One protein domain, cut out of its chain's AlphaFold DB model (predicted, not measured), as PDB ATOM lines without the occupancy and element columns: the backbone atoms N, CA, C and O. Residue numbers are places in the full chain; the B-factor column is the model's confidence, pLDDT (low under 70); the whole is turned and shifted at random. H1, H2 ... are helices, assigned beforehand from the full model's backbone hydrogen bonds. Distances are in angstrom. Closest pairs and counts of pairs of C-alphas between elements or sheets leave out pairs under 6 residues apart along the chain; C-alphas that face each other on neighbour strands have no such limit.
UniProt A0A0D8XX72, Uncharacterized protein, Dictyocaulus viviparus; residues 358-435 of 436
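This is residues 358 to 435 of the 436 residues of an uncharacterized protein of Dictyocaulus viviparus (UniProt A0A0D8XX72). An open, uneven T of two helices: H1 stands at a large angle to the long rod H3, and its last residues meet H3 within residues 408 to 415. From that meeting place residues 383 to 390 run out to the short helix H2, which makes a corner with the first part of H3; H3 then runs back past the end of H1, and its residues 419 to 434 stick out beyond the contact. The printed part has 78 residues with three named helices, in the order H1, H2, H3 along the chain, and no named strand; the class is all helix. It is only just extended, close to loose, with a radius of gyration of the C-alphas of 17.8 A, and its elongated outline spans 55 by 34 by 20 A.

H1, residues 364 to 382, and H3, residues 401 to 434, touch, with 11 pairs of C-alphas within 8 A. The closest C-alphas of the two are those of Ala 378 and Ala 415, 5.4 A apart. H1 touches H3 with residues 378 to 382 alone, and H3 touches H1 with residues 408 to 415 alone. Their lines stand at 74 degrees, about perpendicular. H1 and H2, residues 391 to 399, are apart. H2 and H3 are close but not clearly touching: their closest C-alphas, those of Arg 397 and Tyr 404, are 6.6 A apart. Their lines stand at 89 degrees, about perpendicular. In H1, H2 and H3 every pair of O i and N i+4 is within hydrogen-bond range.

H1 begins at Val 364, with its C-alpha at (-6.638, 25.730, 29.473), and ends at Met 382, 27.5 A away from C-alpha to C-alpha. H2 runs from Pro 391, with its C-alpha at (-31.891, -5.670, 25.680), to Lys 399 and measures 12.8 A from first to last C-alpha. H3, the longest helix, runs from Gln 401 to Tyr 434, whose C-alpha is at (18.808, 5.643, 42.380), and measures 48.6 A from first to last C-alpha.

The two C-alphas farthest apart are those of Ala 392 and Gly 435, at 56.9 A. The printed part runs from residue 358 to residue 435 and has no cut. The link from H1 to H2, 8 residues, is short, and the link from H2 to H3, 1 residue, is tight. Residues 383 to 395, of which 391 to 395 belong to H2, stand free, as do residues 361 to 367, of which 364 to 367 belong to H1. The mean pLDDT of the printed part is 78.1; residue 375 and residues 377 to 398 are under 70, while H3 has a mean of 88.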
ATOM      1  N   ASP A 358       0.895  29.090  27.970       85.69
ATOM      2  CA  ASP A 358       1.631  28.869  26.718       85.69
ATOM      3  C   ASP A 358       1.697  27.370  26.368       85.69
ATOM      4  O   ASP A 358       1.626  26.992  25.197       85.69
ATOM      5  N   ALA A 359       1.773  26.495  27.378       80.25
ATOM      6  CA  ALA A 359       1.807  25.043  27.191       80.25
ATOM      7  C   ALA A 359       0.432  24.429  26.871       80.25
ATOM      8  O   ALA A 359       0.340  23.478  26.092       80.25
ATOM      9  N   LEU A 360      -0.639  24.936  27.490       81.06
ATOM     10  CA  LEU A 360      -2.003  24.404  27.355       81.06
ATOM     11  C   LEU A 360      -2.834  25.125  26.282       81.06
ATOM     12  O   LEU A 360      -3.904  24.633  25.899       81.06
ATOM     13  N   GLY A 361      -2.314  26.240  25.761       82.81
ATOM     14  CA  GLY A 361      -2.932  27.056  24.728       82.81
ATOM     15  C   GLY A 361      -4.093  27.918  25.244       82.81
ATOM     16  O   GLY A 361      -4.386  27.939  26.438       82.81
ATOM     17  N   PRO A 362      -4.830  28.590  24.336       82.94
ATOM     18  CA  PRO A 362      -5.840  29.601  24.683       82.94
ATOM     19  C   PRO A 362      -7.030  29.096  25.515       82.94
ATOM     20  O   PRO A 362      -7.827  29.894  25.997       82.94
ATOM     21  N   ASP A 363      -7.196  27.778  25.642       84.25
ATOM     22  CA  ASP A 363      -8.318  27.152  26.342       84.25
ATOM     23  C   ASP A 363      -7.823  26.063  27.301       84.25
ATOM     24  O   ASP A 363      -8.022  24.857  27.113       84.25
ATOM     25  N   VAL A 364      -7.162  26.530  28.360       86.19
ATOM     26  CA  VAL A 364      -6.638  25.730  29.473       86.19
ATOM     27  C   VAL A 364      -7.708  24.799  30.040       86.19
ATOM     28  O   VAL A 364      -7.469  23.608  30.253       86.19
ATOM     29  N   ARG A 365      -8.924  25.321  30.247       85.50
ATOM     30  CA  ARG A 365     -10.025  24.582  30.871       85.50
ATOM     31  C   ARG A 365     -10.490  23.422  29.998       85.50
ATOM     32  O   ARG A 365     -10.695  22.327  30.527       85.50
ATOM     33  N   SER A 366     -10.662  23.611  28.687       83.25
ATOM     34  CA  SER A 366     -11.071  22.492  27.831       83.25
ATOM     35  C   SER A 366      -9.953  21.481  27.624       83.25
ATOM     36  O   SER A 366     -10.241  20.285  27.582       83.25
ATOM     37  N   THR A 367      -8.694  21.913  27.544       82.56
ATOM     38  CA  THR A 367      -7.538  21.010  27.464       82.56
ATOM     39  C   THR A 367      -7.430  20.154  28.728       82.56
ATOM     40  O   THR A 367      -7.305  18.931  28.635       82.56
ATOM     41  N   LEU A 368      -7.599  20.756  29.908       85.88
ATOM     42  CA  LEU A 368      -7.611  20.041  31.183       85.88
ATOM     43  C   LEU A 368      -8.767  19.031  31.263       85.88
ATOM     44  O   LEU A 368      -8.551  17.867  31.602       85.88
ATOM     45  N   LEU A 369      -9.982  19.441  30.883       84.44
ATOM     46  CA  LEU A 369     -11.153  18.556  30.875       84.44
ATOM     47  C   LEU A 369     -11.018  17.400  29.873       84.44
ATOM     48  O   LEU A 369     -11.445  16.286  30.174       84.44
ATOM     49  N   LYS A 370     -10.404  17.623  28.706       80.62
ATOM     50  CA  LYS A 370     -10.126  16.563  27.720       80.62
ATOM     51  C   LYS A 370      -9.146  15.530  28.274       80.62
ATOM     52  O   LYS A 370      -9.406  14.336  28.151       80.62
ATOM     53  N   ASN A 371      -8.074  15.970  28.931       77.06
ATOM     54  CA  ASN A 371      -7.103  15.068  29.554       77.06
ATOM     55  C   ASN A 371      -7.727  14.260  30.701       77.06
ATOM     56  O   ASN A 371      -7.530  13.047  30.778       77.06
ATOM     57  N   LEU A 372      -8.556  14.902  31.531       82.81
ATOM     58  CA  LEU A 372      -9.295  14.231  32.603       82.81
ATOM     59  C   LEU A 372     -10.258  13.167  32.051       82.81
ATOM     60  O   LEU A 372     -10.316  12.047  32.554       82.81
ATOM     61  N   HIS A 373     -11.000  13.504  30.996       76.62
ATOM     62  CA  HIS A 373     -11.990  12.610  30.404       76.62
ATOM     63  C   HIS A 373     -11.350  11.457  29.617       76.62
ATOM     64  O   HIS A 373     -11.894  10.355  29.624       76.62
ATOM     65  N   ASN A 374     -10.184  11.657  28.999       71.38
ATOM     66  CA  ASN A 374      -9.419  10.572  28.379       71.38
ATOM     67  C   ASN A 374      -8.888   9.591  29.432       71.38
ATOM     68  O   ASN A 374      -9.029   8.383  29.259       71.38
ATOM     69  N   ALA A 375      -8.360  10.092  30.553       68.81
ATOM     70  CA  ALA A 375      -7.923   9.247  31.662       68.81
ATOM     71  C   ALA A 375      -9.094   8.470  32.293       68.81
ATOM     72  O   ALA A 375      -8.971   7.277  32.569       68.81
ATOM     73  N   ALA A 376     -10.250   9.116  32.475       70.00
ATOM     74  CA  ALA A 376     -11.463   8.458  32.961       70.00
ATOM     75  C   ALA A 376     -11.957   7.377  31.983       70.00
ATOM     76  O   ALA A 376     -12.215   6.249  32.391       70.00
ATOM     77  N   ARG A 377     -11.989   7.673  30.676       64.12
ATOM     78  CA  ARG A 377     -12.376   6.700  29.641       64.12
ATOM     79  C   ARG A 377     -11.421   5.520  29.529       64.12
ATOM     80  O   ARG A 377     -11.884   4.404  29.314       64.12
ATOM     81  N   ALA A 378     -10.118   5.743  29.672       63.00
ATOM     82  CA  ALA A 378      -9.134   4.667  29.679       63.00
ATOM     83  C   ALA A 378      -9.328   3.738  30.889       63.00
ATOM     84  O   ALA A 378      -9.294   2.516  30.740       63.00
ATOM     85  N   LYS A 379      -9.633   4.299  32.068       65.94
ATOM     86  CA  LYS A 379      -9.980   3.516  33.265       65.94
ATOM     87  C   LYS A 379     -11.281   2.730  33.089       65.94
ATOM     88  O   LYS A 379     -11.312   1.541  33.397       65.94
ATOM     89  N   ASP A 380     -12.311   3.345  32.515       62.66
ATOM     90  CA  ASP A 380     -13.587   2.678  32.232       62.66
ATOM     91  C   ASP A 380     -13.449   1.568  31.175       62.66
ATOM     92  O   ASP A 380     -14.148   0.557  31.239       62.66
ATOM     93  N   ALA A 381     -12.522   1.706  30.221       61.78
ATOM     94  CA  ALA A 381     -12.228   0.681  29.218       61.78
ATOM     95  C   ALA A 381     -11.515  -0.558  29.793       61.78
ATOM     96  O   ALA A 381     -11.621  -1.647  29.220       61.78
ATOM     97  N   MET A 382     -10.800  -0.406  30.914       60.84
ATOM     98  CA  MET A 382     -10.144  -1.511  31.625       60.84
ATOM     99  C   MET A 382     -11.026  -2.150  32.704       60.84
ATOM    100  O   MET A 382     -10.694  -3.229  33.198       60.84
ATOM    101  N   ALA A 383     -12.152  -1.529  33.058       66.75
ATOM    102  CA  ALA A 383     -13.081  -2.099  34.019       66.75
ATOM    103  C   ALA A 383     -13.702  -3.408  33.475       66.75
ATOM    104  O   ALA A 383     -14.054  -3.485  32.290       66.75
ATOM    105  N   PRO A 384     -13.875  -4.447  34.317       58.31
ATOM    106  CA  PRO A 384     -14.589  -5.658  33.929       58.31
ATOM    107  C   PRO A 384     -15.979  -5.290  33.407       58.31
ATOM    108  O   PRO A 384     -16.765  -4.656  34.113       58.31
ATOM    109  N   LEU A 385     -16.269  -5.656  32.153       58.75
ATOM    110  CA  LEU A 385     -17.496  -5.230  31.480       58.75
ATOM    111  C   LEU A 385     -18.728  -5.612  32.320       58.75
ATOM    112  O   LEU A 385     -18.948  -6.807  32.559       58.75
ATOM    113  N   PRO A 386     -19.591  -4.651  32.697       57.84
ATOM    114  CA  PRO A 386     -20.871  -4.996  33.283       57.84
ATOM    115  C   PRO A 386     -21.680  -5.768  32.239       57.84
ATOM    116  O   PRO A 386     -21.901  -5.296  31.118       57.84
ATOM    117  N   LYS A 387     -22.125  -6.979  32.599       56.69
ATOM    118  CA  LYS A 387     -23.070  -7.767  31.797       56.69
ATOM    119  C   LYS A 387     -24.327  -6.912  31.617       56.69
ATOM    120  O   LYS A 387     -25.113  -6.745  32.548       56.69
ATOM    121  N   SER A 388     -24.486  -6.294  30.448       54.31
ATOM    122  CA  SER A 388     -25.564  -5.339  30.195       54.31
ATOM    123  C   SER A 388     -26.917  -6.047  30.303       54.31
ATOM    124  O   SER A 388     -27.271  -6.833  29.428       54.31
ATOM    125  N   LYS A 389     -27.687  -5.742  31.353       55.62
ATOM    126  CA  LYS A 389     -29.070  -6.219  31.552       55.62
ATOM    127  C   LYS A 389     -30.092  -5.574  30.601       55.62
ATOM    128  O   LYS A 389     -31.269  -5.903  30.678       55.62
ATOM    129  N   ASN A 390     -29.673  -4.661  29.717       54.03
ATOM    130  CA  ASN A 390     -30.583  -3.881  28.880       54.03
ATOM    131  C   ASN A 390     -30.646  -4.423  27.430       54.03
ATOM    132  O   ASN A 390     -29.661  -4.310  26.693       54.03
ATOM    133  N   PRO A 391     -31.782  -4.995  26.980       56.28
ATOM    134  CA  PRO A 391     -31.891  -5.670  25.680       56.28
ATOM    135  C   PRO A 391     -31.848  -4.709  24.476       56.28
ATOM    136  O   PRO A 391     -31.510  -5.122  23.364       56.28
ATOM    137  N   ALA A 392     -32.128  -3.417  24.681       57.38
ATOM    138  CA  ALA A 392     -32.040  -2.394  23.634       57.38
ATOM    139  C   ALA A 392     -30.587  -2.144  23.183       57.38
ATOM    140  O   ALA A 392     -30.317  -2.037  21.987       57.38
ATOM    141  N   ASP A 393     -29.635  -2.159  24.119       56.91
ATOM    142  CA  ASP A 393     -28.214  -1.979  23.808       56.91
ATOM    143  C   ASP A 393     -27.609  -3.254  23.190       56.91
ATOM    144  O   ASP A 393     -26.738  -3.193  22.328       56.91
ATOM    145  N   ALA A 394     -28.158  -4.429  23.518       59.81
ATOM    146  CA  ALA A 394     -27.770  -5.694  22.895       59.81
ATOM    147  C   ALA A 394     -28.108  -5.750  21.393       59.81
ATOM    148  O   ALA A 394     -27.341  -6.310  20.609       59.81
ATOM    149  N   THR A 395     -29.225  -5.153  20.961       56.75
ATOM    150  CA  THR A 395     -29.594  -5.109  19.531       56.75
ATOM    151  C   THR A 395     -28.793  -4.070  18.744       56.75
ATOM    152  O   THR A 395     -28.423  -4.338  17.600       56.75
ATOM    153  N   SER A 396     -28.443  -2.936  19.363       53.81
ATOM    154  CA  SER A 396     -27.511  -1.949  18.800       53.81
ATOM    155  C   SER A 396     -26.097  -2.530  18.660       53.81
ATOM    156  O   SER A 396     -25.519  -2.502  17.570       53.81
ATOM    157  N   ARG A 397     -25.588  -3.194  19.711       61.81
ATOM    158  CA  ARG A 397     -24.316  -3.940  19.695       61.81
ATOM    159  C   ARG A 397     -24.311  -5.071  18.668       61.81
ATOM    160  O   ARG A 397     -23.284  -5.290  18.041       61.81
ATOM    161  N   ARG A 398     -25.437  -5.764  18.447       66.75
ATOM    162  CA  ARG A 398     -25.548  -6.822  17.422       66.75
ATOM    163  C   ARG A 398     -25.490  -6.258  15.997       66.75
ATOM    164  O   ARG A 398     -24.899  -6.889  15.129       66.75
ATOM    165  N   LYS A 399     -26.063  -5.075  15.744       76.50
ATOM    166  CA  LYS A 399     -26.024  -4.419  14.420       76.50
ATOM    167  C   LYS A 399     -24.690  -3.727  14.131       76.50
ATOM    168  O   LYS A 399     -24.231  -3.744  12.996       76.50
ATOM    169  N   HIS A 400     -24.051  -3.165  15.153       81.12
ATOM    170  CA  HIS A 400     -22.766  -2.469  15.047       81.12
ATOM    171  C   HIS A 400     -21.626  -3.251  15.705       81.12
ATOM    172  O   HIS A 400     -20.695  -2.656  16.244       81.12
ATOM    173  N   GLN A 401     -21.682  -4.585  15.657       82.50
ATOM    174  CA  GLN A 401     -20.730  -5.462  16.341       82.50
ATOM    175  C   GLN A 401     -19.287  -5.173  15.926       82.50
ATOM    176  O   GLN A 401     -18.409  -5.094  16.778       82.50
ATOM    177  N   ILE A 402     -19.054  -4.934  14.634       79.81
ATOM    178  CA  ILE A 402     -17.723  -4.614  14.108       79.81
ATOM    179  C   ILE A 402     -17.229  -3.275  14.668       79.81
ATOM    180  O   ILE A 402     -16.104  -3.196  15.150       79.81
ATOM    181  N   THR A 403     -18.066  -2.233  14.667       84.88
ATOM    182  CA  THR A 403     -17.702  -0.910  15.204       84.88
ATOM    183  C   THR A 403     -17.484  -0.952  16.715       84.88
ATOM    184  O   THR A 403     -16.548  -0.341  17.214       84.88
ATOM    185  N   TYR A 404     -18.309  -1.701  17.447       84.56
ATOM    186  CA  TYR A 404     -18.143  -1.901  18.884       84.56
ATOM    187  C   TYR A 404     -16.834  -2.632  19.200       84.56
ATOM    188  O   TYR A 404     -16.077  -2.169  20.046       84.56
ATOM    189  N   LEU A 405     -16.535  -3.729  18.494       88.69
ATOM    190  CA  LEU A 405     -15.279  -4.464  18.657       88.69
ATOM    191  C   LEU A 405     -14.067  -3.618  18.253       88.69
ATOM    192  O   LEU A 405     -13.051  -3.679  18.935       88.69
ATOM    193  N   ALA A 406     -14.179  -2.795  17.208       84.06
ATOM    194  CA  ALA A 406     -13.130  -1.861  16.811       84.06
ATOM    195  C   ALA A 406     -12.881  -0.805  17.895       84.06
ATOM    196  O   ALA A 406     -11.744  -0.616  18.306       84.06
ATOM    197  N   ASN A 407     -13.934  -0.174  18.420       84.50
ATOM    198  CA  ASN A 407     -13.806   0.802  19.501       84.50
ATOM    199  C   ASN A 407     -13.269   0.159  20.786       84.50
ATOM    200  O   ASN A 407     -12.456   0.766  21.472       84.50
ATOM    201  N   LEU A 408     -13.687  -1.071  21.100       84.44
ATOM    202  CA  LEU A 408     -13.190  -1.826  22.249       84.44
ATOM    203  C   LEU A 408     -11.711  -2.199  22.085       84.44
ATOM    204  O   LEU A 408     -10.954  -2.119  23.047       84.44
ATOM    205  N   ALA A 409     -11.292  -2.589  20.878       81.31
ATOM    206  CA  ALA A 409      -9.896  -2.872  20.567       81.31
ATOM    207  C   ALA A 409      -9.035  -1.604  20.652       81.31
ATOM    208  O   ALA A 409      -8.008  -1.635  21.316       81.31
ATOM    209  N   VAL A 410      -9.492  -0.489  20.069       85.69
ATOM    210  CA  VAL A 410      -8.805   0.813  20.136       85.69
ATOM    211  C   VAL A 410      -8.697   1.304  21.579       85.69
ATOM    212  O   VAL A 410      -7.623   1.712  21.999       85.69
ATOM    213  N   ALA A 411      -9.769   1.210  22.369       77.06
ATOM    214  CA  ALA A 411      -9.739   1.620  23.772       77.06
ATOM    215  C   ALA A 411      -8.793   0.746  24.616       77.06
ATOM    216  O   ALA A 411      -8.081   1.256  25.479       77.06
ATOM    217  N   ARG A 412      -8.742  -0.569  24.354       88.06
ATOM    218  CA  ARG A 412      -7.771  -1.471  24.996       88.06
ATOM    219  C   ARG A 412      -6.335  -1.186  24.560       88.06
ATOM    220  O   ARG A 412      -5.453  -1.233  25.407       88.06
ATOM    221  N   GLU A 413      -6.100  -0.896  23.280       87.81
ATOM    222  CA  GLU A 413      -4.783  -0.513  22.752       87.81
ATOM    223  C   GLU A 413      -4.293   0.787  23.394       87.81
ATOM    224  O   GLU A 413      -3.166   0.837  23.880       87.81
ATOM    225  N   GLU A 414      -5.152   1.805  23.476       82.00
ATOM    226  CA  GLU A 414      -4.836   3.075  24.129       82.00
ATOM    227  C   GLU A 414      -4.503   2.872  25.614       82.00
ATOM    228  O   GLU A 414      -3.501   3.399  26.096       82.00
ATOM    229  N   ALA A 415      -5.275   2.048  26.330       82.25
ATOM    230  CA  ALA A 415      -4.999   1.725  27.728       82.25
ATOM    231  C   ALA A 415      -3.660   0.980  27.908       82.25
ATOM    232  O   ALA A 415      -2.887   1.294  28.812       82.25
ATOM    233  N   LEU A 416      -3.343   0.030  27.025       88.81
ATOM    234  CA  LEU A 416      -2.075  -0.709  27.051       88.81
ATOM    235  C   LEU A 416      -0.893   0.217  26.713       88.81
ATOM    236  O   LEU A 416       0.155   0.160  27.356       88.81
ATOM    237  N   GLN A 417      -1.079   1.135  25.764       91.06
ATOM    238  CA  GLN A 417      -0.094   2.156  25.419       91.06
ATOM    239  C   GLN A 417       0.155   3.125  26.580       91.06
ATOM    240  O   GLN A 417       1.308   3.477  26.834       91.06
ATOM    241  N   GLN A 418      -0.890   3.524  27.312       86.62
ATOM    242  CA  GLN A 418      -0.758   4.327  28.528       86.62
ATOM    243  C   GLN A 418       0.013   3.568  29.613       86.62
ATOM    244  O   GLN A 418       0.971   4.117  30.150       86.62
ATOM    245  N   GLN A 419      -0.304   2.292  29.863       87.62
ATOM    246  CA  GLN A 419       0.449   1.462  30.815       87.62
ATOM    247  C   GLN A 419       1.923   1.309  30.424       87.62
ATOM    248  O   GLN A 419       2.807   1.348  31.278       87.62
ATOM    249  N   TRP A 420       2.226   1.153  29.134       89.94
ATOM    250  CA  TRP A 420       3.608   1.116  28.654       89.94
ATOM    251  C   TRP A 420       4.321   2.455  28.816       89.94
ATOM    252  O   TRP A 420       5.487   2.477  29.218       89.94
ATOM    253  N   ALA A 421       3.644   3.566  28.520       90.88
ATOM    254  CA  ALA A 421       4.183   4.904  28.727       90.88
ATOM    255  C   ALA A 421       4.473   5.161  30.214       90.88
ATOM    256  O   ALA A 421       5.566   5.620  30.546       90.88
ATOM    257  N   GLU A 422       3.554   4.776  31.100       91.56
ATOM    258  CA  GLU A 422       3.694   4.882  32.552       91.56
ATOM    259  C   GLU A 422       4.824   3.990  33.078       91.56
ATOM    260  O   GLU A 422       5.699   4.475  33.786       91.56
ATOM    261  N   ASN A 423       4.905   2.718  32.669       93.75
ATOM    262  CA  ASN A 423       5.990   1.816  33.077       93.75
ATOM    263  C   ASN A 423       7.359   2.334  32.598       93.75
ATOM    264  O   ASN A 423       8.340   2.324  33.343       93.75
ATOM    265  N   LYS A 424       7.428   2.869  31.372       96.00
ATOM    266  CA  LYS A 424       8.639   3.511  30.843       96.00
ATOM    267  C   LYS A 424       9.024   4.750  31.651       96.00
ATOM    268  O   LYS A 424      10.204   4.930  31.957       96.00
ATOM    269  N   GLN A 425       8.059   5.596  32.001       91.88
ATOM    270  CA  GLN A 425       8.289   6.766  32.844       91.88
ATOM    271  C   GLN A 425       8.727   6.356  34.253       91.88
ATOM    272  O   GLN A 425       9.709   6.894  34.754       91.88
ATOM    273  N   MET A 426       8.081   5.360  34.854       91.12
ATOM    274  CA  MET A 426       8.414   4.834  36.176       91.12
ATOM    275  C   MET A 426       9.841   4.280  36.218       91.12
ATOM    276  O   MET A 426      10.574   4.546  37.166       91.12
ATOM    277  N   ARG A 427      10.293   3.601  35.158       92.56
ATOM    278  CA  ARG A 427      11.697   3.179  35.018       92.56
ATOM    279  C   ARG A 427      12.653   4.366  34.953       92.56
ATOM    280  O   ARG A 427      13.698   4.323  35.591       92.56
ATOM    281  N   ARG A 428      12.308   5.429  34.218       93.12
ATOM    282  CA  ARG A 428      13.122   6.657  34.168       93.12
ATOM    283  C   ARG A 428      13.198   7.334  35.539       93.12
ATOM    284  O   ARG A 428      14.295   7.660  35.970       93.12
ATOM    285  N   MET A 429      12.067   7.482  36.227       91.75
ATOM    286  CA  MET A 429      12.009   8.043  37.581       91.75
ATOM    287  C   MET A 429      12.799   7.191  38.580       91.75
ATOM    288  O   MET A 429      13.500   7.731  39.425       91.75
ATOM    289  N   GLY A 430      12.740   5.860  38.462       96.00
ATOM    290  CA  GLY A 430      13.547   4.945  39.268       96.00
ATOM    291  C   GLY A 430      15.044   5.137  39.030       96.00
ATOM    292  O   GLY A 430      15.794   5.295  39.985       96.00
ATOM    293  N   ARG A 431      15.479   5.212  37.767       93.19
ATOM    294  CA  ARG A 431      16.882   5.498  37.431       93.19
ATOM    295  C   ARG A 431      17.355   6.828  38.013       93.19
ATOM    296  O   ARG A 431      18.402   6.859  38.638       93.19
ATOM    297  N   GLN A 432      16.544   7.881  37.901       90.69
ATOM    298  CA  GLN A 432      16.837   9.183  38.514       90.69
ATOM    299  C   GLN A 432      16.924   9.101  40.042       90.69
ATOM    300  O   GLN A 432      17.841   9.659  40.629       90.69
ATOM    301  N   LYS A 433      16.000   8.379  40.689       94.62
ATOM    302  CA  LYS A 433      15.968   8.227  42.150       94.62
ATOM    303  C   LYS A 433      17.184   7.475  42.699       94.62
ATOM    304  O   LYS A 433      17.606   7.760  43.813       94.62
ATOM    305  N   TYR A 434      17.711   6.513  41.945       94.12
ATOM    306  CA  TYR A 434      18.808   5.643  42.380       94.12
ATOM    307  C   TYR A 434      20.144   5.917  41.667       94.12
ATOM    308  O   TYR A 434      21.099   5.185  41.891       94.12
ATOM    309  N   GLY A 435      20.226   6.960  40.835       87.69
ATOM    310  CA  GLY A 435      21.468   7.382  40.176       87.69
ATOM    311  C   GLY A 435      21.999   6.433  39.089       87.69
ATOM    312  O   GLY A 435      23.211   6.353  38.918       87.69
TER     313      GLY A 435